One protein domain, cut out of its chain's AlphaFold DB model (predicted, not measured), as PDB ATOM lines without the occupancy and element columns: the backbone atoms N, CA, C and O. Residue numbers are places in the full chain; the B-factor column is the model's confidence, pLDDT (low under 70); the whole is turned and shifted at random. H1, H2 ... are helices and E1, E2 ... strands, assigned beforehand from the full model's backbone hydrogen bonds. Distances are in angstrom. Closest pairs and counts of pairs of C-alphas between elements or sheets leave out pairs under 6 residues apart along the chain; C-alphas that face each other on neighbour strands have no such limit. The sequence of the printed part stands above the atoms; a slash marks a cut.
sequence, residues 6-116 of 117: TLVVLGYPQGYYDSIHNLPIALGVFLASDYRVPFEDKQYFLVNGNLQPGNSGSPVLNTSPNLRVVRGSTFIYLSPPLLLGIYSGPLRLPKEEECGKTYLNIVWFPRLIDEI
ATOM      1  N   THR A   6     127.812 147.239 131.130       93.88
ATOM      2  CA  THR A   6     128.416 146.884 132.420       93.88
ATOM      3  C   THR A   6     128.693 145.387 132.503       93.88
ATOM      4  O   THR A   6     127.801 144.549 132.333       93.88
ATOM      5  N   LEU A   7     129.931 145.047 132.836       95.62
ATOM      6  CA  LEU A   7     130.407 143.690 133.062       95.62
ATOM      7  C   LEU A   7     130.925 143.554 134.498       95.62
ATOM      8  O   LEU A   7     131.147 144.546 135.198       95.62
ATOM      9  N   VAL A   8     131.146 142.317 134.930       95.94
ATOM     10  CA  VAL A   8     131.763 142.013 136.223       95.94
ATOM     11  C   VAL A   8     132.977 141.115 136.032       95.94
ATOM     12  O   VAL A   8     132.932 140.148 135.274       95.94
ATOM     13  N   VAL A   9     134.065 141.433 136.724       96.88
ATOM     14  CA  VAL A   9     135.253 140.584 136.854       96.88
ATOM     15  C   VAL A   9     135.226 139.964 138.244       96.88
ATOM     16  O   VAL A   9     135.173 140.694 139.232       96.88
ATOM     17  N   LEU A  10     135.240 138.634 138.337       95.75
ATOM     18  CA  LEU A  10     135.301 137.932 139.623       95.75
ATOM     19  C   LEU A  10     136.741 137.512 139.901       95.75
ATOM     20  O   LEU A  10     137.214 136.548 139.307       95.75
ATOM     21  N   GLY A  11     137.436 138.232 140.780       94.75
ATOM     22  CA  GLY A  11     138.873 138.044 140.973       94.75
ATOM     23  C   GLY A  11     139.369 138.230 142.400       94.75
ATOM     24  O   GLY A  11     138.594 138.428 143.333       94.75
ATOM     25  N   TYR A  12     140.690 138.164 142.550       94.56
ATOM     26  CA  TYR A  12     141.407 138.250 143.825       94.56
ATOM     27  C   TYR A  12     142.405 139.421 143.774       94.56
ATOM     28  O   TYR A  12     143.617 139.208 143.659       94.56
ATOM     29  N   PRO A  13     141.930 140.684 143.780       93.75
ATOM     30  CA  PRO A  13     142.783 141.862 143.629       93.75
ATOM     31  C   PRO A  13     143.863 141.889 144.711       93.75
ATOM     32  O   PRO A  13     143.556 141.921 145.894       93.75
ATOM     33  N   GLN A  14     145.133 141.871 144.312       92.12
ATOM     34  CA  GLN A  14     146.300 141.795 145.201       92.12
ATOM     35  C   GLN A  14     146.266 140.614 146.190       92.12
ATOM     36  O   GLN A  14     146.876 140.677 147.254       92.12
ATOM     37  N   GLY A  15     145.543 139.538 145.863       91.19
ATOM     38  CA  GLY A  15     145.316 138.428 146.789       91.19
ATOM     39  C   GLY A  15     144.369 138.772 147.943       91.19
ATOM     40  O   GLY A  15     144.345 138.043 148.929       91.19
ATOM     41  N   TYR A  16     143.597 139.858 147.842       93.88
ATOM     42  CA  TYR A  16     142.538 140.208 148.784       93.88
ATOM     43  C   TYR A  16     141.221 139.538 148.390       93.88
ATOM     44  O   TYR A  16     140.800 139.603 147.232       93.88
ATOM     45  N   TYR A  17     140.583 138.893 149.362       95.06
ATOM     46  CA  TYR A  17     139.329 138.161 149.213       95.06
ATOM     47  C   TYR A  17     138.720 137.863 150.583       95.06
ATOM     48  O   TYR A  17     139.350 138.106 151.616       95.06
ATOM     49  N   ASP A  18     137.501 137.324 150.597       95.31
ATOM     50  CA  ASP A  18     136.921 136.769 151.817       95.31
ATOM     51  C   ASP A  18     137.685 135.497 152.202       95.31
ATOM     52  O   ASP A  18     137.437 134.427 151.654       95.31
ATOM     53  N   SER A  19     138.626 135.612 153.137       95.38
ATOM     54  CA  SER A  19     139.465 134.495 153.578       95.38
ATOM     55  C   SER A  19     138.727 133.451 154.417       95.38
ATOM     56  O   SER A  19     139.255 132.360 154.619       95.38
ATOM     57  N   ILE A  20     137.516 133.754 154.899       97.44
ATOM     58  CA  ILE A  20     136.696 132.797 155.649       97.44
ATOM     59  C   ILE A  20     135.989 131.860 154.668       97.44
ATOM     60  O   ILE A  20     136.005 130.644 154.854       97.44
ATOM     61  N   HIS A  21     135.395 132.416 153.610       96.25
ATOM     62  CA  HIS A  21     134.598 131.647 152.646       96.25
ATOM     63  C   HIS A  21     135.310 131.386 151.310       96.25
ATOM     64  O   HIS A  21     134.755 130.713 150.443       96.25
ATOM     65  N   ASN A  22     136.531 131.894 151.135       93.25
ATOM     66  CA  ASN A  22     137.311 131.852 149.895       93.25
ATOM     67  C   ASN A  22     136.554 132.426 148.687       93.25
ATOM     68  O   ASN A  22     136.647 131.901 147.577       93.25
ATOM     69  N   LEU A  23     135.764 133.481 148.906       94.44
ATOM     70  CA  LEU A  23     134.947 134.086 147.855       94.44
ATOM     71  C   LEU A  23     135.706 135.208 147.136       94.44
ATOM     72  O   LEU A  23     136.328 136.041 147.803       94.44
ATOM     73  N   PRO A  24     135.618 135.280 145.795       94.38
ATOM     74  CA  PRO A  24     136.257 136.336 145.022       94.38
ATOM     75  C   PRO A  24     135.575 137.691 145.244       94.38
ATOM     76  O   PRO A  24     134.398 137.781 145.602       94.38
ATOM     77  N   ILE A  25     136.304 138.762 144.937       95.12
ATOM     78  CA  ILE A  25     135.772 140.122 144.875       95.12
ATOM     79  C   ILE A  25     135.169 140.360 143.487       95.12
ATOM     80  O   ILE A  25     135.821 140.147 142.463       95.12
ATOM     81  N   ALA A  26     133.925 140.836 143.451       94.62
ATOM     82  CA  ALA A  26     133.258 141.260 142.224       94.62
ATOM     83  C   ALA A  26     133.622 142.712 141.879       94.62
ATOM     84  O   ALA A  26     133.260 143.643 142.600       94.62
ATOM     85  N   LEU A  27     134.328 142.909 140.767       94.44
ATOM     86  CA  LEU A  27     134.779 144.213 140.283       94.44
ATOM     87  C   LEU A  27     133.966 144.626 139.054       94.44
ATOM     88  O   LEU A  27     133.982 143.945 138.030       94.44
ATOM     89  N   GLY A  28     133.258 145.751 139.151       95.19
ATOM     90  CA  GLY A  28     132.520 146.322 138.024       95.19
ATOM     91  C   GLY A  28     133.458 146.941 136.988       95.19
ATOM     92  O   GLY A  28     134.361 147.704 137.342       95.19
ATOM     93  N   VAL A  29     133.230 146.630 135.713       96.88
ATOM     94  CA  VAL A  29     133.961 147.202 134.572       96.88
ATOM     95  C   VAL A  29     132.993 147.536 133.439       96.88
ATOM     96  O   VAL A  29     131.878 147.018 133.391       96.88
ATOM     97  N   PHE A  30     133.420 148.379 132.505       96.94
ATOM     98  CA  PHE A  30     132.638 148.719 131.317       96.94
ATOM     99  C   PHE A  30     133.267 148.119 130.070       96.94
ATOM    100  O   PHE A  30     134.484 148.172 129.894       96.94
ATOM    101  N   LEU A  31     132.454 147.572 129.174       97.06
ATOM    102  CA  LEU A  31     132.923 147.124 127.871       97.06
ATOM    103  C   LEU A  31     133.472 148.327 127.078       97.06
ATOM    104  O   LEU A  31     132.760 149.307 126.875       97.06
ATOM    105  N   ALA A  32     134.732 148.277 126.646       97.12
ATOM    106  CA  ALA A  32     135.412 149.402 125.994       97.12
ATOM    107  C   ALA A  32     135.537 149.247 124.466       97.12
ATOM    108  O   ALA A  32     135.726 150.241 123.770       97.12
ATOM    109  N   SER A  33     135.398 148.029 123.931       96.56
ATOM    110  CA  SER A  33     135.342 147.743 122.488       96.56
ATOM    111  C   SER A  33     134.145 146.849 122.146       96.56
ATOM    112  O   SER A  33     133.548 146.260 123.041       96.56
ATOM    113  N   ASP A  34     133.759 146.728 120.870       94.50
ATOM    114  CA  ASP A  34     132.669 145.808 120.499       94.50
ATOM    115  C   ASP A  34     133.061 144.366 120.846       94.50
ATOM    116  O   ASP A  34     134.120 143.887 120.445       94.50
ATOM    117  N   TYR A  35     132.201 143.671 121.589       94.12
ATOM    118  CA  TYR A  35     132.457 142.303 122.038       94.12
ATOM    119  C   TYR A  35     132.609 141.302 120.883       94.12
ATOM    120  O   TYR A  35     133.267 140.286 121.029       94.12
ATOM    121  N   ARG A  36     131.985 141.529 119.724       91.56
ATOM    122  CA  ARG A  36     132.006 140.548 118.620       91.56
ATOM    123  C   ARG A  36     133.182 140.739 117.671       91.56
ATOM    124  O   ARG A  36     133.341 139.940 116.751       91.56
ATOM    125  N   VAL A  37     133.969 141.795 117.865       94.50
ATOM    126  CA  VAL A  37     135.027 142.199 116.942       94.50
ATOM    127  C   VAL A  37     136.382 142.046 117.636       94.50
ATOM    128  O   VAL A  37     136.604 142.702 118.653       94.50
ATOM    129  N   PRO A  38     137.292 141.204 117.105       96.06
ATOM    130  CA  PRO A  38     138.678 141.140 117.564       96.06
ATOM    131  C   PRO A  38     139.333 142.525 117.533       96.06
ATOM    132  O   PRO A  38     139.334 143.197 116.497       96.06
ATOM    133  N   PHE A  39     139.874 142.973 118.664       96.56
ATOM    134  CA  PHE A  39     140.526 144.274 118.749       96.56
ATOM    135  C   PHE A  39     141.899 144.215 118.071       96.56
ATOM    136  O   PHE A  39     142.745 143.409 118.450       96.56
ATOM    137  N   GLU A  40     142.124 145.065 117.063       95.06
ATOM    138  CA  GLU A  40     143.351 145.057 116.243       95.06
ATOM    139  C   GLU A  40     143.688 143.674 115.656       95.06
ATOM    140  O   GLU A  40     144.850 143.274 115.639       95.06
ATOM    141  N   ASP A  41     142.666 142.924 115.227       95.19
ATOM    142  CA  ASP A  41     142.795 141.552 114.699       95.19
ATOM    143  C   ASP A  41     143.330 140.519 115.718       95.19
ATOM    144  O   ASP A  41     143.541 139.344 115.417       95.19
ATOM    145  N   LYS A  42     143.491 140.923 116.980       94.62
ATOM    146  CA  LYS A  42     143.866 140.039 118.082       94.62
ATOM    147  C   LYS A  42     142.600 139.508 118.736       94.62
ATOM    148  O   LYS A  42     141.617 140.225 118.901       94.62
ATOM    149  N   GLN A  43     142.626 138.241 119.135       95.06
ATOM    150  CA  GLN A  43     141.474 137.491 119.651       95.06
ATOM    151  C   GLN A  43     141.064 137.893 121.089       95.06
ATOM    152  O   GLN A  43     140.768 137.050 121.937       95.06
ATOM    153  N   TYR A  44     141.029 139.191 121.369       96.81
ATOM    154  CA  TYR A  44     140.577 139.779 122.619       96.81
ATOM    155  C   TYR A  44     139.699 141.004 122.355       96.81
ATOM    156  O   TYR A  44     139.660 141.553 121.252       96.81
ATOM    157  N   PHE A  45     139.030 141.459 123.406       97.69
ATOM    158  CA  PHE A  45     138.320 142.731 123.460       97.69
ATOM    159  C   PHE A  45     138.792 143.538 124.674       97.69
ATOM    160  O   PHE A  45     139.508 143.027 125.544       97.69
ATOM    161  N   LEU A  46     138.426 144.816 124.716       97.56
ATOM    162  CA  LEU A  46     138.842 145.730 125.769       97.56
ATOM    163  C   LEU A  46     137.730 145.978 126.781       97.56
ATOM    164  O   LEU A  46     136.562 146.135 126.420       97.56
ATOM    165  N   VAL A  47     138.120 146.116 128.045       97.75
ATOM    166  CA  VAL A  47     137.261 146.620 129.123       97.75
ATOM    167  C   VAL A  47     137.937 147.782 129.841       97.75
ATOM    168  O   VAL A  47     139.160 147.827 129.969       97.75
ATOM    169  N   ASN A  48     137.144 148.733 130.315       96.81
ATOM    170  CA  ASN A  48     137.596 149.849 131.126       96.81
ATOM    171  C   ASN A  48     137.288 149.590 132.606       96.81
ATOM    172  O   ASN A  48     136.143 149.307 132.962       96.81
ATOM    173  N   GLY A  49     138.302 149.691 133.461       94.75
ATOM    174  CA  GLY A  49     138.144 149.535 134.903       94.75
ATOM    175  C   GLY A  49     139.467 149.556 135.662       94.75
ATOM    176  O   GLY A  49     140.543 149.347 135.099       94.75
ATOM    177  N   ASN A  50     139.393 149.799 136.970       92.19
ATOM    178  CA  ASN A  50     140.561 149.775 137.849       92.19
ATOM    179  C   ASN A  50     140.845 148.349 138.334       92.19
ATOM    180  O   ASN A  50     140.522 147.982 139.465       92.19
ATOM    181  N   LEU A  51     141.435 147.542 137.455       93.25
ATOM    182  CA  LEU A  51     141.836 146.178 137.772       93.25
ATOM    183  C   LEU A  51     143.280 146.170 138.271       93.25
ATOM    184  O   LEU A  51     144.215 146.597 137.596       93.25
ATOM    185  N   GLN A  52     143.452 145.711 139.504       89.94
ATOM    186  CA  GLN A  52     144.757 145.633 140.152       89.94
ATOM    187  C   GLN A  52     145.460 144.309 139.798       89.94
ATOM    188  O   GLN A  52     144.786 143.354 139.387       89.94
ATOM    189  N   PRO A  53     146.795 144.208 139.971       89.44
ATOM    190  CA  PRO A  53     147.499 142.926 139.909       89.44
ATOM    191  C   PRO A  53     146.824 141.872 140.797       89.44
ATOM    192  O   PRO A  53     146.228 142.220 141.810       89.44
ATOM    193  N   GLY A  54     146.886 140.598 140.412       87.00
ATOM    194  CA  GLY A  54     146.165 139.509 141.093       87.00
ATOM    195  C   GLY A  54     144.787 139.193 140.501       87.00
ATOM    196  O   GLY A  54     144.243 138.131 140.767       87.00
ATOM    197  N   ASN A  55     144.253 140.049 139.622       93.38
ATOM    198  CA  ASN A  55     143.044 139.713 138.864       93.38
ATOM    199  C   ASN A  55     143.321 138.862 137.614       93.38
ATOM    200  O   ASN A  55     142.375 138.341 137.041       93.38
ATOM    201  N   SER A  56     144.566 138.715 137.151       93.88
ATOM    202  CA  SER A  56     144.882 137.938 135.939       93.88
ATOM    203  C   SER A  56     144.327 136.511 136.023       93.88
ATOM    204  O   SER A  56     144.475 135.852 137.048       93.88
ATOM    205  N   GLY A  57     143.671 136.051 134.957       94.12
ATOM    206  CA  GLY A  57     142.958 134.769 134.919       94.12
ATOM    207  C   GLY A  57     141.511 134.826 135.422       94.12
ATOM    208  O   GLY A  57     140.793 133.837 135.310       94.12
ATOM    209  N   SER A  58     141.052 135.970 135.939       96.50
ATOM    210  CA  SER A  58     139.681 136.108 136.443       96.50
ATOM    211  C   SER A  58     138.647 136.049 135.312       96.50
ATOM    212  O   SER A  58     138.844 136.695 134.273       96.50
ATOM    213  N   PRO A  59     137.521 135.339 135.500       96.69
ATOM    214  CA  PRO A  59     136.428 135.341 134.542       96.69
ATOM    215  C   PRO A  59     135.739 136.706 134.486       96.69
ATOM    216  O   PRO A  59     135.499 137.357 135.510       96.69
ATOM    217  N   VAL A  60     135.388 137.110 133.269       97.06
ATOM    218  CA  VAL A  60     134.598 138.306 132.972       97.06
ATOM    219  C   VAL A  60     133.212 137.861 132.540       97.06
ATOM    220  O   VAL A  60     133.066 137.129 131.560       97.06
ATOM    221  N   LEU A  61     132.195 138.293 133.277       95.38
ATOM    222  CA  LEU A  61     130.804 137.909 133.071       95.38
ATOM    223  C   LEU A  61     129.966 139.131 132.694       95.38
ATOM    224  O   LEU A  61     130.286 140.264 133.067       95.38
ATOM    225  N   ASN A  62     128.853 138.912 131.998       92.25
ATOM    226  CA  ASN A  62     127.846 139.961 131.872       92.25
ATOM    227  C   ASN A  62     127.137 140.199 133.218       92.25
ATOM    228  O   ASN A  62     126.948 139.284 134.022       92.25
ATOM    229  N   THR A  63     126.703 141.435 133.460       81.81
ATOM    230  CA  THR A  63     125.790 141.718 134.574       81.81
ATOM    231  C   THR A  63     124.355 141.454 134.099       81.81
ATOM    232  O   THR A  63     123.840 142.156 133.238       81.81
ATOM    233  N   SER A  64     123.718 140.374 134.567       65.94
ATOM    234  CA  SER A  64     122.305 140.047 134.273       65.94
ATOM    235  C   SER A  64     121.452 140.276 135.525       65.94
ATOM    236  O   SER A  64     121.938 140.034 136.631       65.94
ATOM    237  N   PRO A  65     120.213 140.789 135.385       59.59
ATOM    238  CA  PRO A  65     119.143 140.167 134.598       59.59
ATOM    239  C   PRO A  65     118.870 140.867 133.257       59.59
ATOM    240  O   PRO A  65     118.911 142.091 133.160       59.59
ATOM    241  N   ASN A  66     118.544 140.091 132.219       57.78
ATOM    242  CA  ASN A  66     118.192 140.602 130.892       57.78
ATOM    243  C   ASN A  66     116.836 141.321 130.958       57.78
ATOM    244  O   ASN A  66     115.777 140.710 130.786       57.78
ATOM    245  N   LEU A  67     116.861 142.624 131.231       56.22
ATOM    246  CA  LEU A  67     115.685 143.484 131.213       56.22
ATOM    247  C   LEU A  67     115.464 143.956 129.772       56.22
ATOM    248  O   LEU A  67     116.144 144.857 129.282       56.22
ATOM    249  N   ARG A  68     114.541 143.311 129.054       54.75
ATOM    250  CA  ARG A  68     114.221 143.664 127.667       54.75
ATOM    251  C   ARG A  68     112.894 144.412 127.636       54.75
ATOM    252  O   ARG A  68     111.840 143.830 127.880       54.75
ATOM    253  N   VAL A  69     112.940 145.702 127.313       56.44
ATOM    254  CA  VAL A  69     111.733 146.501 127.059       56.44
ATOM    255  C   VAL A  69     111.348 146.330 125.593       56.44
ATOM    256  O   VAL A  69     112.080 146.747 124.696       56.44
ATOM    257  N   VAL A  70     110.205 145.699 125.329       57.47
ATOM    258  CA  VAL A  70     109.646 145.560 123.977       57.47
ATOM    259  C   VAL A  70     108.278 146.230 123.964       57.47
ATOM    260  O   VAL A  70     107.390 145.828 124.709       57.47
ATOM    261  N   ARG A  71     108.110 147.253 123.112       58.69
ATOM    262  CA  ARG A  71     106.824 147.930 122.831       58.69
ATOM    263  C   ARG A  71     106.005 148.302 124.086       58.69
ATOM    264  O   ARG A  71     104.822 147.999 124.163       58.69
ATOM    265  N   GLY A  72     106.632 148.950 125.070       64.44
ATOM    266  CA  GLY A  72     105.946 149.416 126.288       64.44
ATOM    267  C   GLY A  72     105.711 148.342 127.359       64.44
ATOM    268  O   GLY A  72     105.197 148.659 128.426       64.44
ATOM    269  N   SER A  73     106.133 147.100 127.112       56.16
ATOM    270  CA  SER A  73     106.155 146.013 128.097       56.16
ATOM    271  C   SER A  73     107.592 145.676 128.507       56.16
ATOM    272  O   SER A  73     108.463 145.479 127.656       56.16
ATOM    273  N   THR A  74     107.837 145.620 129.817       66.88
ATOM    274  CA  THR A  74     109.129 145.252 130.410       66.88
ATOM    275  C   THR A  74     109.141 143.760 130.716       66.88
ATOM    276  O   THR A  74     108.389 143.304 131.575       66.88
ATOM    277  N   PHE A  75     110.010 143.002 130.049       61.38
ATOM    278  CA  PHE A  75     110.233 141.590 130.346       61.38
ATOM    279  C   PHE A  75     111.554 141.432 131.098       61.38
ATOM    280  O   PHE A  75     112.610 141.816 130.593       61.38
ATOM    281  N   ILE A  76     111.491 140.875 132.307       61.84
ATOM    282  CA  ILE A  76     112.670 140.538 133.109       61.84
ATOM    283  C   ILE A  76     112.958 139.055 132.891       61.84
ATOM    284  O   ILE A  76     112.229 138.201 133.393       61.84
ATOM    285  N   TYR A  77     114.014 138.744 132.145       58.09
ATOM    286  CA  TYR A  77     114.518 137.379 132.033       58.09
ATOM    287  C   TYR A  77     115.688 137.205 133.007       58.09
ATOM    288  O   TYR A  77     116.752 137.805 132.831       58.09
ATOM    289  N   LEU A  78     115.504 136.374 134.039       63.50
ATOM    290  CA  LEU A  78     116.621 135.879 134.846       63.50
ATOM    291  C   LEU A  78     117.373 134.828 134.027       63.50
ATOM    292  O   LEU A  78     117.077 133.638 134.088       63.50
ATOM    293  N   SER A  79     118.325 135.279 133.218       67.94
ATOM    294  CA  SER A  79     119.316 134.389 132.620       67.94
ATOM    295  C   SER A  79     120.504 134.247 133.571       67.94
ATOM    296  O   SER A  79     120.874 135.239 134.209       67.94
ATOM    297  N   PRO A  80     121.113 133.052 133.667       78.31
ATOM    298  CA  PRO A  80     122.381 132.913 134.365       78.31
ATOM    299  C   PRO A  80     123.437 133.816 133.703       78.31
ATOM    300  O   PRO A  80     123.357 134.059 132.492       78.31
ATOM    301  N   PRO A  81     124.414 134.321 134.472       84.75
ATOM    302  CA  PRO A  81     125.501 135.108 133.912       84.75
ATOM    303  C   PRO A  81     126.284 134.280 132.884       84.75
ATOM    304  O   PRO A  81     126.594 133.109 133.100       84.75
ATOM    305  N   LEU A  82     126.589 134.905 131.753       91.00
ATOM    306  CA  LEU A  82     127.366 134.360 130.650       91.00
ATOM    307  C   LEU A  82     128.839 134.719 130.824       91.00
ATOM    308  O   LEU A  82     129.174 135.880 131.065       91.00
ATOM    309  N   LEU A  83     129.709 133.726 130.631       93.94
ATOM    310  CA  LEU A  83     131.148 133.940 130.521       93.94
ATOM    311  C   LEU A  83     131.462 134.640 129.200       93.94
ATOM    312  O   LEU A  83     131.236 134.089 128.124       93.94
ATOM    313  N   LEU A  84     132.004 135.849 129.292       95.44
ATOM    314  CA  LEU A  84     132.385 136.649 128.133       95.44
ATOM    315  C   LEU A  84     133.864 136.531 127.798       95.44
ATOM    316  O   LEU A  84     134.222 136.782 126.652       95.44
ATOM    317  N   GLY A  85     134.712 136.167 128.758       96.19
ATOM    318  CA  GLY A  85     136.140 135.991 128.529       96.19
ATOM    319  C   GLY A  85     136.955 135.911 129.811       96.19
ATOM    320  O   GLY A  85     136.404 135.902 130.912       96.19
ATOM    321  N   ILE A  86     138.275 135.861 129.650       97.19
ATOM    322  CA  ILE A  86     139.243 135.774 130.749       97.19
ATOM    323  C   ILE A  86     140.099 137.039 130.762       97.19
ATOM    324  O   ILE A  86     140.735 137.383 129.759       97.19
ATOM    325  N   TYR A  87     140.116 137.750 131.888       97.31
ATOM    326  CA  TYR A  87     140.935 138.950 132.038       97.31
ATOM    327  C   TYR A  87     142.423 138.587 132.073       97.31
ATOM    328  O   TYR A  87     142.852 137.720 132.836       97.31
ATOM    329  N   SER A  88     143.223 139.295 131.275       95.38
ATOM    330  CA  SER A  88     144.669 139.076 131.185       95.38
ATOM    331  C   SER A  88     145.463 140.110 131.980       95.38
ATOM    332  O   SER A  88     146.338 139.750 132.768       95.38
ATOM    333  N   GLY A  89     145.189 141.397 131.756       94.69
ATOM    334  CA  GLY A  89     146.028 142.491 132.240       94.69
ATOM    335  C   GLY A  89     145.706 143.839 131.584       94.69
ATOM    336  O   GLY A  89     144.851 143.894 130.696       94.69
ATOM    337  N   PRO A  90     146.400 144.920 131.987       93.69
ATOM    338  CA  PRO A  90     146.256 146.235 131.371       93.69
ATOM    339  C   PRO A  90     146.800 146.247 129.936       93.69
ATOM    340  O   PRO A  90     147.785 145.573 129.617       93.69
ATOM    341  N   LEU A  91     146.170 147.038 129.069       92.31
ATOM    342  CA  LEU A  91     146.655 147.298 127.717       92.31
ATOM    343  C   LEU A  91     147.881 148.214 127.788       92.31
ATOM    344  O   LEU A  91     147.765 149.358 128.206       92.31
ATOM    345  N   ARG A  92     149.043 147.739 127.336       87.38
ATOM    346  CA  ARG A  92     150.259 148.563 127.269       87.38
ATOM    347  C   ARG A  92     150.202 149.476 126.054       87.38
ATOM    348  O   ARG A  92     150.237 148.994 124.921       87.38
ATOM    349  N   LEU A  93     150.118 150.781 126.289       84.19
ATOM    350  CA  LEU A  93     150.128 151.779 125.224       84.19
ATOM    351  C   LEU A  93     151.552 152.317 125.028       84.19
ATOM    352  O   LEU A  93     152.254 152.559 126.003       84.19
ATOM    353  N   PRO A  94     151.991 152.589 123.789       77.31
ATOM    354  CA  PRO A  94     153.346 153.082 123.532       77.31
ATOM    355  C   PRO A  94     153.642 154.467 124.142       77.31
ATOM    356  O   PRO A  94     154.800 154.856 124.207       77.31
ATOM    357  N   LYS A  95     152.619 155.210 124.592       70.06
ATOM    358  CA  LYS A  95     152.733 156.544 125.217       70.06
ATOM    359  C   LYS A  95     152.322 156.576 126.695       70.06
ATOM    360  O   LYS A  95     151.949 157.627 127.213       70.06
ATOM    361  N   GLU A  96     152.333 155.430 127.373       65.31
ATOM    362  CA  GLU A  96     151.870 155.325 128.767       65.31
ATOM    363  C   GLU A  96     152.686 156.211 129.732       65.31
ATOM    364  O   GLU A  96     152.133 156.762 130.680       65.31
ATOM    365  N   GLU A  97     153.970 156.436 129.432       62.97
ATOM    366  CA  GLU A  97     154.861 157.295 130.226       62.97
ATOM    367  C   GLU A  97     154.483 158.788 130.177       62.97
ATOM    368  O   GLU A  97     154.738 159.516 131.133       62.97
ATOM    369  N   GLU A  98     153.823 159.247 129.108       65.00
ATOM    370  CA  GLU A  98     153.416 160.652 128.938       65.00
ATOM    371  C   GLU A  98     151.960 160.909 129.358       65.00
ATOM    372  O   GLU A  98     151.629 161.995 129.830       65.00
ATOM    373  N   CYS A  99     151.071 159.926 129.170       63.16
ATOM    374  CA  CYS A  99     149.622 160.098 129.337       63.16
ATOM    375  C   CYS A  99     149.099 159.635 130.712       63.16
ATOM    376  O   CYS A  99     147.959 159.924 131.079       63.16
ATOM    377  N   GLY A 100     149.940 158.955 131.497       70.75
ATOM    378  CA  GLY A 100     149.564 158.376 132.780       70.75
ATOM    379  C   GLY A 100     148.937 156.986 132.644       70.75
ATOM    380  O   GLY A 100     148.860 156.400 131.565       70.75
ATOM    381  N   LYS A 101     148.500 156.431 133.781       72.75
ATOM    382  CA  LYS A 101     147.997 155.055 133.869       72.75
ATOM    383  C   LYS A 101     146.707 154.886 133.060       72.75
ATOM    384  O   LYS A 101     145.716 155.566 133.326       72.75
ATOM    385  N   THR A 102     146.693 153.927 132.138       83.12
ATOM    386  CA  THR A 102     145.462 153.549 131.440       83.12
ATOM    387  C   THR A 102     144.597 152.630 132.300       83.12
ATOM    388  O   THR A 102     145.088 151.783 133.047       83.12
ATOM    389  N   TYR A 103     143.283 152.790 132.177       92.44
ATOM    390  CA  TYR A 103     142.293 151.877 132.756       92.44
ATOM    391  C   TYR A 103     141.742 150.902 131.713       92.44
ATOM    392  O   TYR A 103     140.736 150.242 131.963       92.44
ATOM    393  N   LEU A 104     142.364 150.832 130.531       95.06
ATOM    394  CA  LEU A 104     142.031 149.852 129.507       95.06
ATOM    395  C   LEU A 104     142.715 148.525 129.805       95.06
ATOM    396  O   LEU A 104     143.908 148.460 130.093       95.06
ATOM    397  N   ASN A 105     141.938 147.461 129.697       96.62
ATOM    398  CA  ASN A 105     142.318 146.115 130.069       96.62
ATOM    399  C   ASN A 105     141.960 145.141 128.954       96.62
ATOM    400  O   ASN A 105     140.943 145.307 128.283       96.62
ATOM    401  N   ILE A 106     142.780 144.108 128.802       97.06
ATOM    402  CA  ILE A 106     142.630 143.053 127.804       97.06
ATOM    403  C   ILE A 106     141.841 141.886 128.398       97.06
ATOM    404  O   ILE A 106     142.178 141.379 129.476       97.06
ATOM    405  N   VAL A 107     140.833 141.426 127.656       97.69
ATOM    406  CA  VAL A 107     140.039 140.233 127.968       97.69
ATOM    407  C   VAL A 107     140.015 139.301 126.759       97.69
ATOM    408  O   VAL A 107     139.520 139.665 125.693       97.69
ATOM    409  N   TRP A 108     140.547 138.093 126.923       97.06
ATOM    410  CA  TRP A 108     140.589 137.076 125.872       97.06
ATOM    411  C   TRP A 108     139.228 136.415 125.681       97.06
ATOM    412  O   TRP A 108     138.522 136.151 126.660       97.06
ATOM    413  N   PHE A 109     138.870 136.118 124.431       96.12
ATOM    414  CA  PHE A 109     137.620 135.418 124.145       96.12
ATOM    415  C   PHE A 109     137.615 133.992 124.719       96.12
ATOM    416  O   PHE A 109     138.629 133.300 124.647       96.12
ATOM    417  N   PRO A 110     136.464 133.503 125.214       92.69
ATOM    418  CA  PRO A 110     136.357 132.195 125.853       92.69
ATOM    419  C   PRO A 110     136.545 131.052 124.855       92.69
ATOM    420  O   PRO A 110     136.984 129.985 125.248       92.69
ATOM    421  N   ARG A 111     136.295 131.286 123.557       89.19
ATOM    422  CA  ARG A 111     136.551 130.300 122.493       89.19
ATOM    423  C   ARG A 111     138.014 129.856 122.401       89.19
ATOM    424  O   ARG A 111     138.277 128.785 121.885       89.19
ATOM    425  N   LEU A 112     138.946 130.672 122.896       87.00
ATOM    426  CA  LEU A 112     140.368 130.324 122.926       87.00
ATOM    427  C   LEU A 112     140.698 129.315 124.028       87.00
ATOM    428  O   LEU A 112     141.775 128.736 124.007       87.00
ATOM    429  N   ILE A 113     139.809 129.118 125.007       81.62
ATOM    430  CA  ILE A 113     140.023 128.131 126.069       81.62
ATOM    431  C   ILE A 113     140.104 126.735 125.449       81.62
ATOM    432  O   ILE A 113     141.012 125.987 125.790       81.62
ATOM    433  N   ASP A 114     139.233 126.435 124.483       76.81
ATOM    434  CA  ASP A 114     139.201 125.151 123.775       76.81
ATOM    435  C   ASP A 114     140.481 124.873 122.967       76.81
ATOM    436  O   ASP A 114     140.778 123.724 122.666       76.81
ATOM    437  N   GLU A 115     141.263 125.902 122.626       77.62
ATOM    438  CA  GLU A 115     142.529 125.756 121.893       77.62
ATOM    439  C   GLU A 115     143.711 125.375 122.804       77.62
ATOM    440  O   GLU A 115     144.792 125.055 122.311       77.62
ATOM    441  N   ILE A 116     143.532 125.448 124.128       68.25
ATOM    442  CA  ILE A 116     144.596 125.247 125.128       68.25
ATOM    443  C   ILE A 116     144.489 123.864 125.802       68.25
ATOM    444  O   ILE A 116     145.450 123.424 126.440       68.25
TER     445      ILE A 116
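This is residues 6 to 116 of the 117 residues of an uncharacterized protein of Archaeoglobales archaeon (UniProt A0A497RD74). This is a small closed barrel of six antiparallel strands, E1, E2, E3, E8, E7 and E4 round the ring, with a separate two-stranded hairpin, E5 and E6, reaching away from it. The tip of that hairpin, residues 69 to 74, sticks out, and so do residues 94 to 100, which include the tiny helix H1; the short helix H2 stands on the outside of the barrel, near the end of the printed part. The printed part has 111 residues, with eight named strands and two named helices in the order E1 E2 E3 E4 E5 E6 E7 H1 E8 H2; its class is mostly strand, though under half of the residues are in named elements. It is only just compact, close to loose, with a radius of gyration of the C-alphas of 15.8 A, and it spans 50 by 41 by 33 A.

Start at E1, residues 6 to 11, and cross to E2, residues 25 to 31: they form an antiparallel hairpin at 144 degrees, with N 7 and O 29 2.8 A apart, within hydrogen-bond range. E2 is staggered: its residues 25 to 30 pair with E1 and its residues 30 to 31 with E3, residues 44 to 48, where N 30 and O 48 are 2.9 A apart. E1, E2 and E3 form a meander, each strand the antiparallel neighbour of the one before. Next look at E4, residues 59 to 62, on the other side of E1 from E2; N 61 and O 8 are 2.8 A apart. E1 to E4 make a Greek key, a meander of three strands whose first is also the antiparallel neighbour of the fourth. Leave the barrel for E5, residues 66 to 70, and E6, residues 73 to 77, an antiparallel hairpin at 158 degrees with N 68 and O 75 2.9 A apart. Back in the ring, E7, residues 83 to 90, is staggered too: its residues 83 to 86 pair with E4, with N 60 and O 85 2.8 A apart. Its residues 86 to 90 pair with E8, residues 104 to 108, with N 88 and O 106 2.9 A apart. E8 and E3 are antiparallel at 146 degrees, with N 47 and O 105 2.9 A apart. H1, residues 96 to 99, is not on the barrel, with 0 pairs of C-alphas within 10 A. H2, residues 110 to 115, is on the barrel, outside it, at a height over the sheet of 9.6 A, and its line stands up from the sheet at 66 degrees. It lies over E7, but only just, with 3 of its 6 C-alphas; the closest C-alphas of the two are those of Gly 85 and Pro 110, 4.6 A apart. H1 is too short for an O i to N i+4 pair; in H2 0 of 2 such pairs are within hydrogen-bond range, against 2 of 3 O i to N i+3 pairs.

Find C-alpha 6 at (128.416, 146.884, 132.420), where E1 begins; it runs 16.1 A to C-alpha 11. E2 covers 18.6 A, E3 13.5 A and E4 10.1 A. Look for the tip of the E5 and E6 hairpin at C-alpha 73, (106.155, 146.013, 128.097); the two strands are 12.1 A and 12.6 A long. E7 is the longest strand, 19.5 A, and E8 measures 13.4 A. H1 covers 5.3 A, and H2 runs 9.8 A to C-alpha 115 at (142.529, 125.756, 121.893).

The C-alphas of Ser 73 and Glu 97 are the two farthest apart, at 50.0 A. The printed part has no cut. The links E1 to E2, with 13 residues, and E2 to E3, with 12, are long. The mean pLDDT of the printed part is 86.6; look for values under 70 at residues 64 to 79, 96 to 99 and 116.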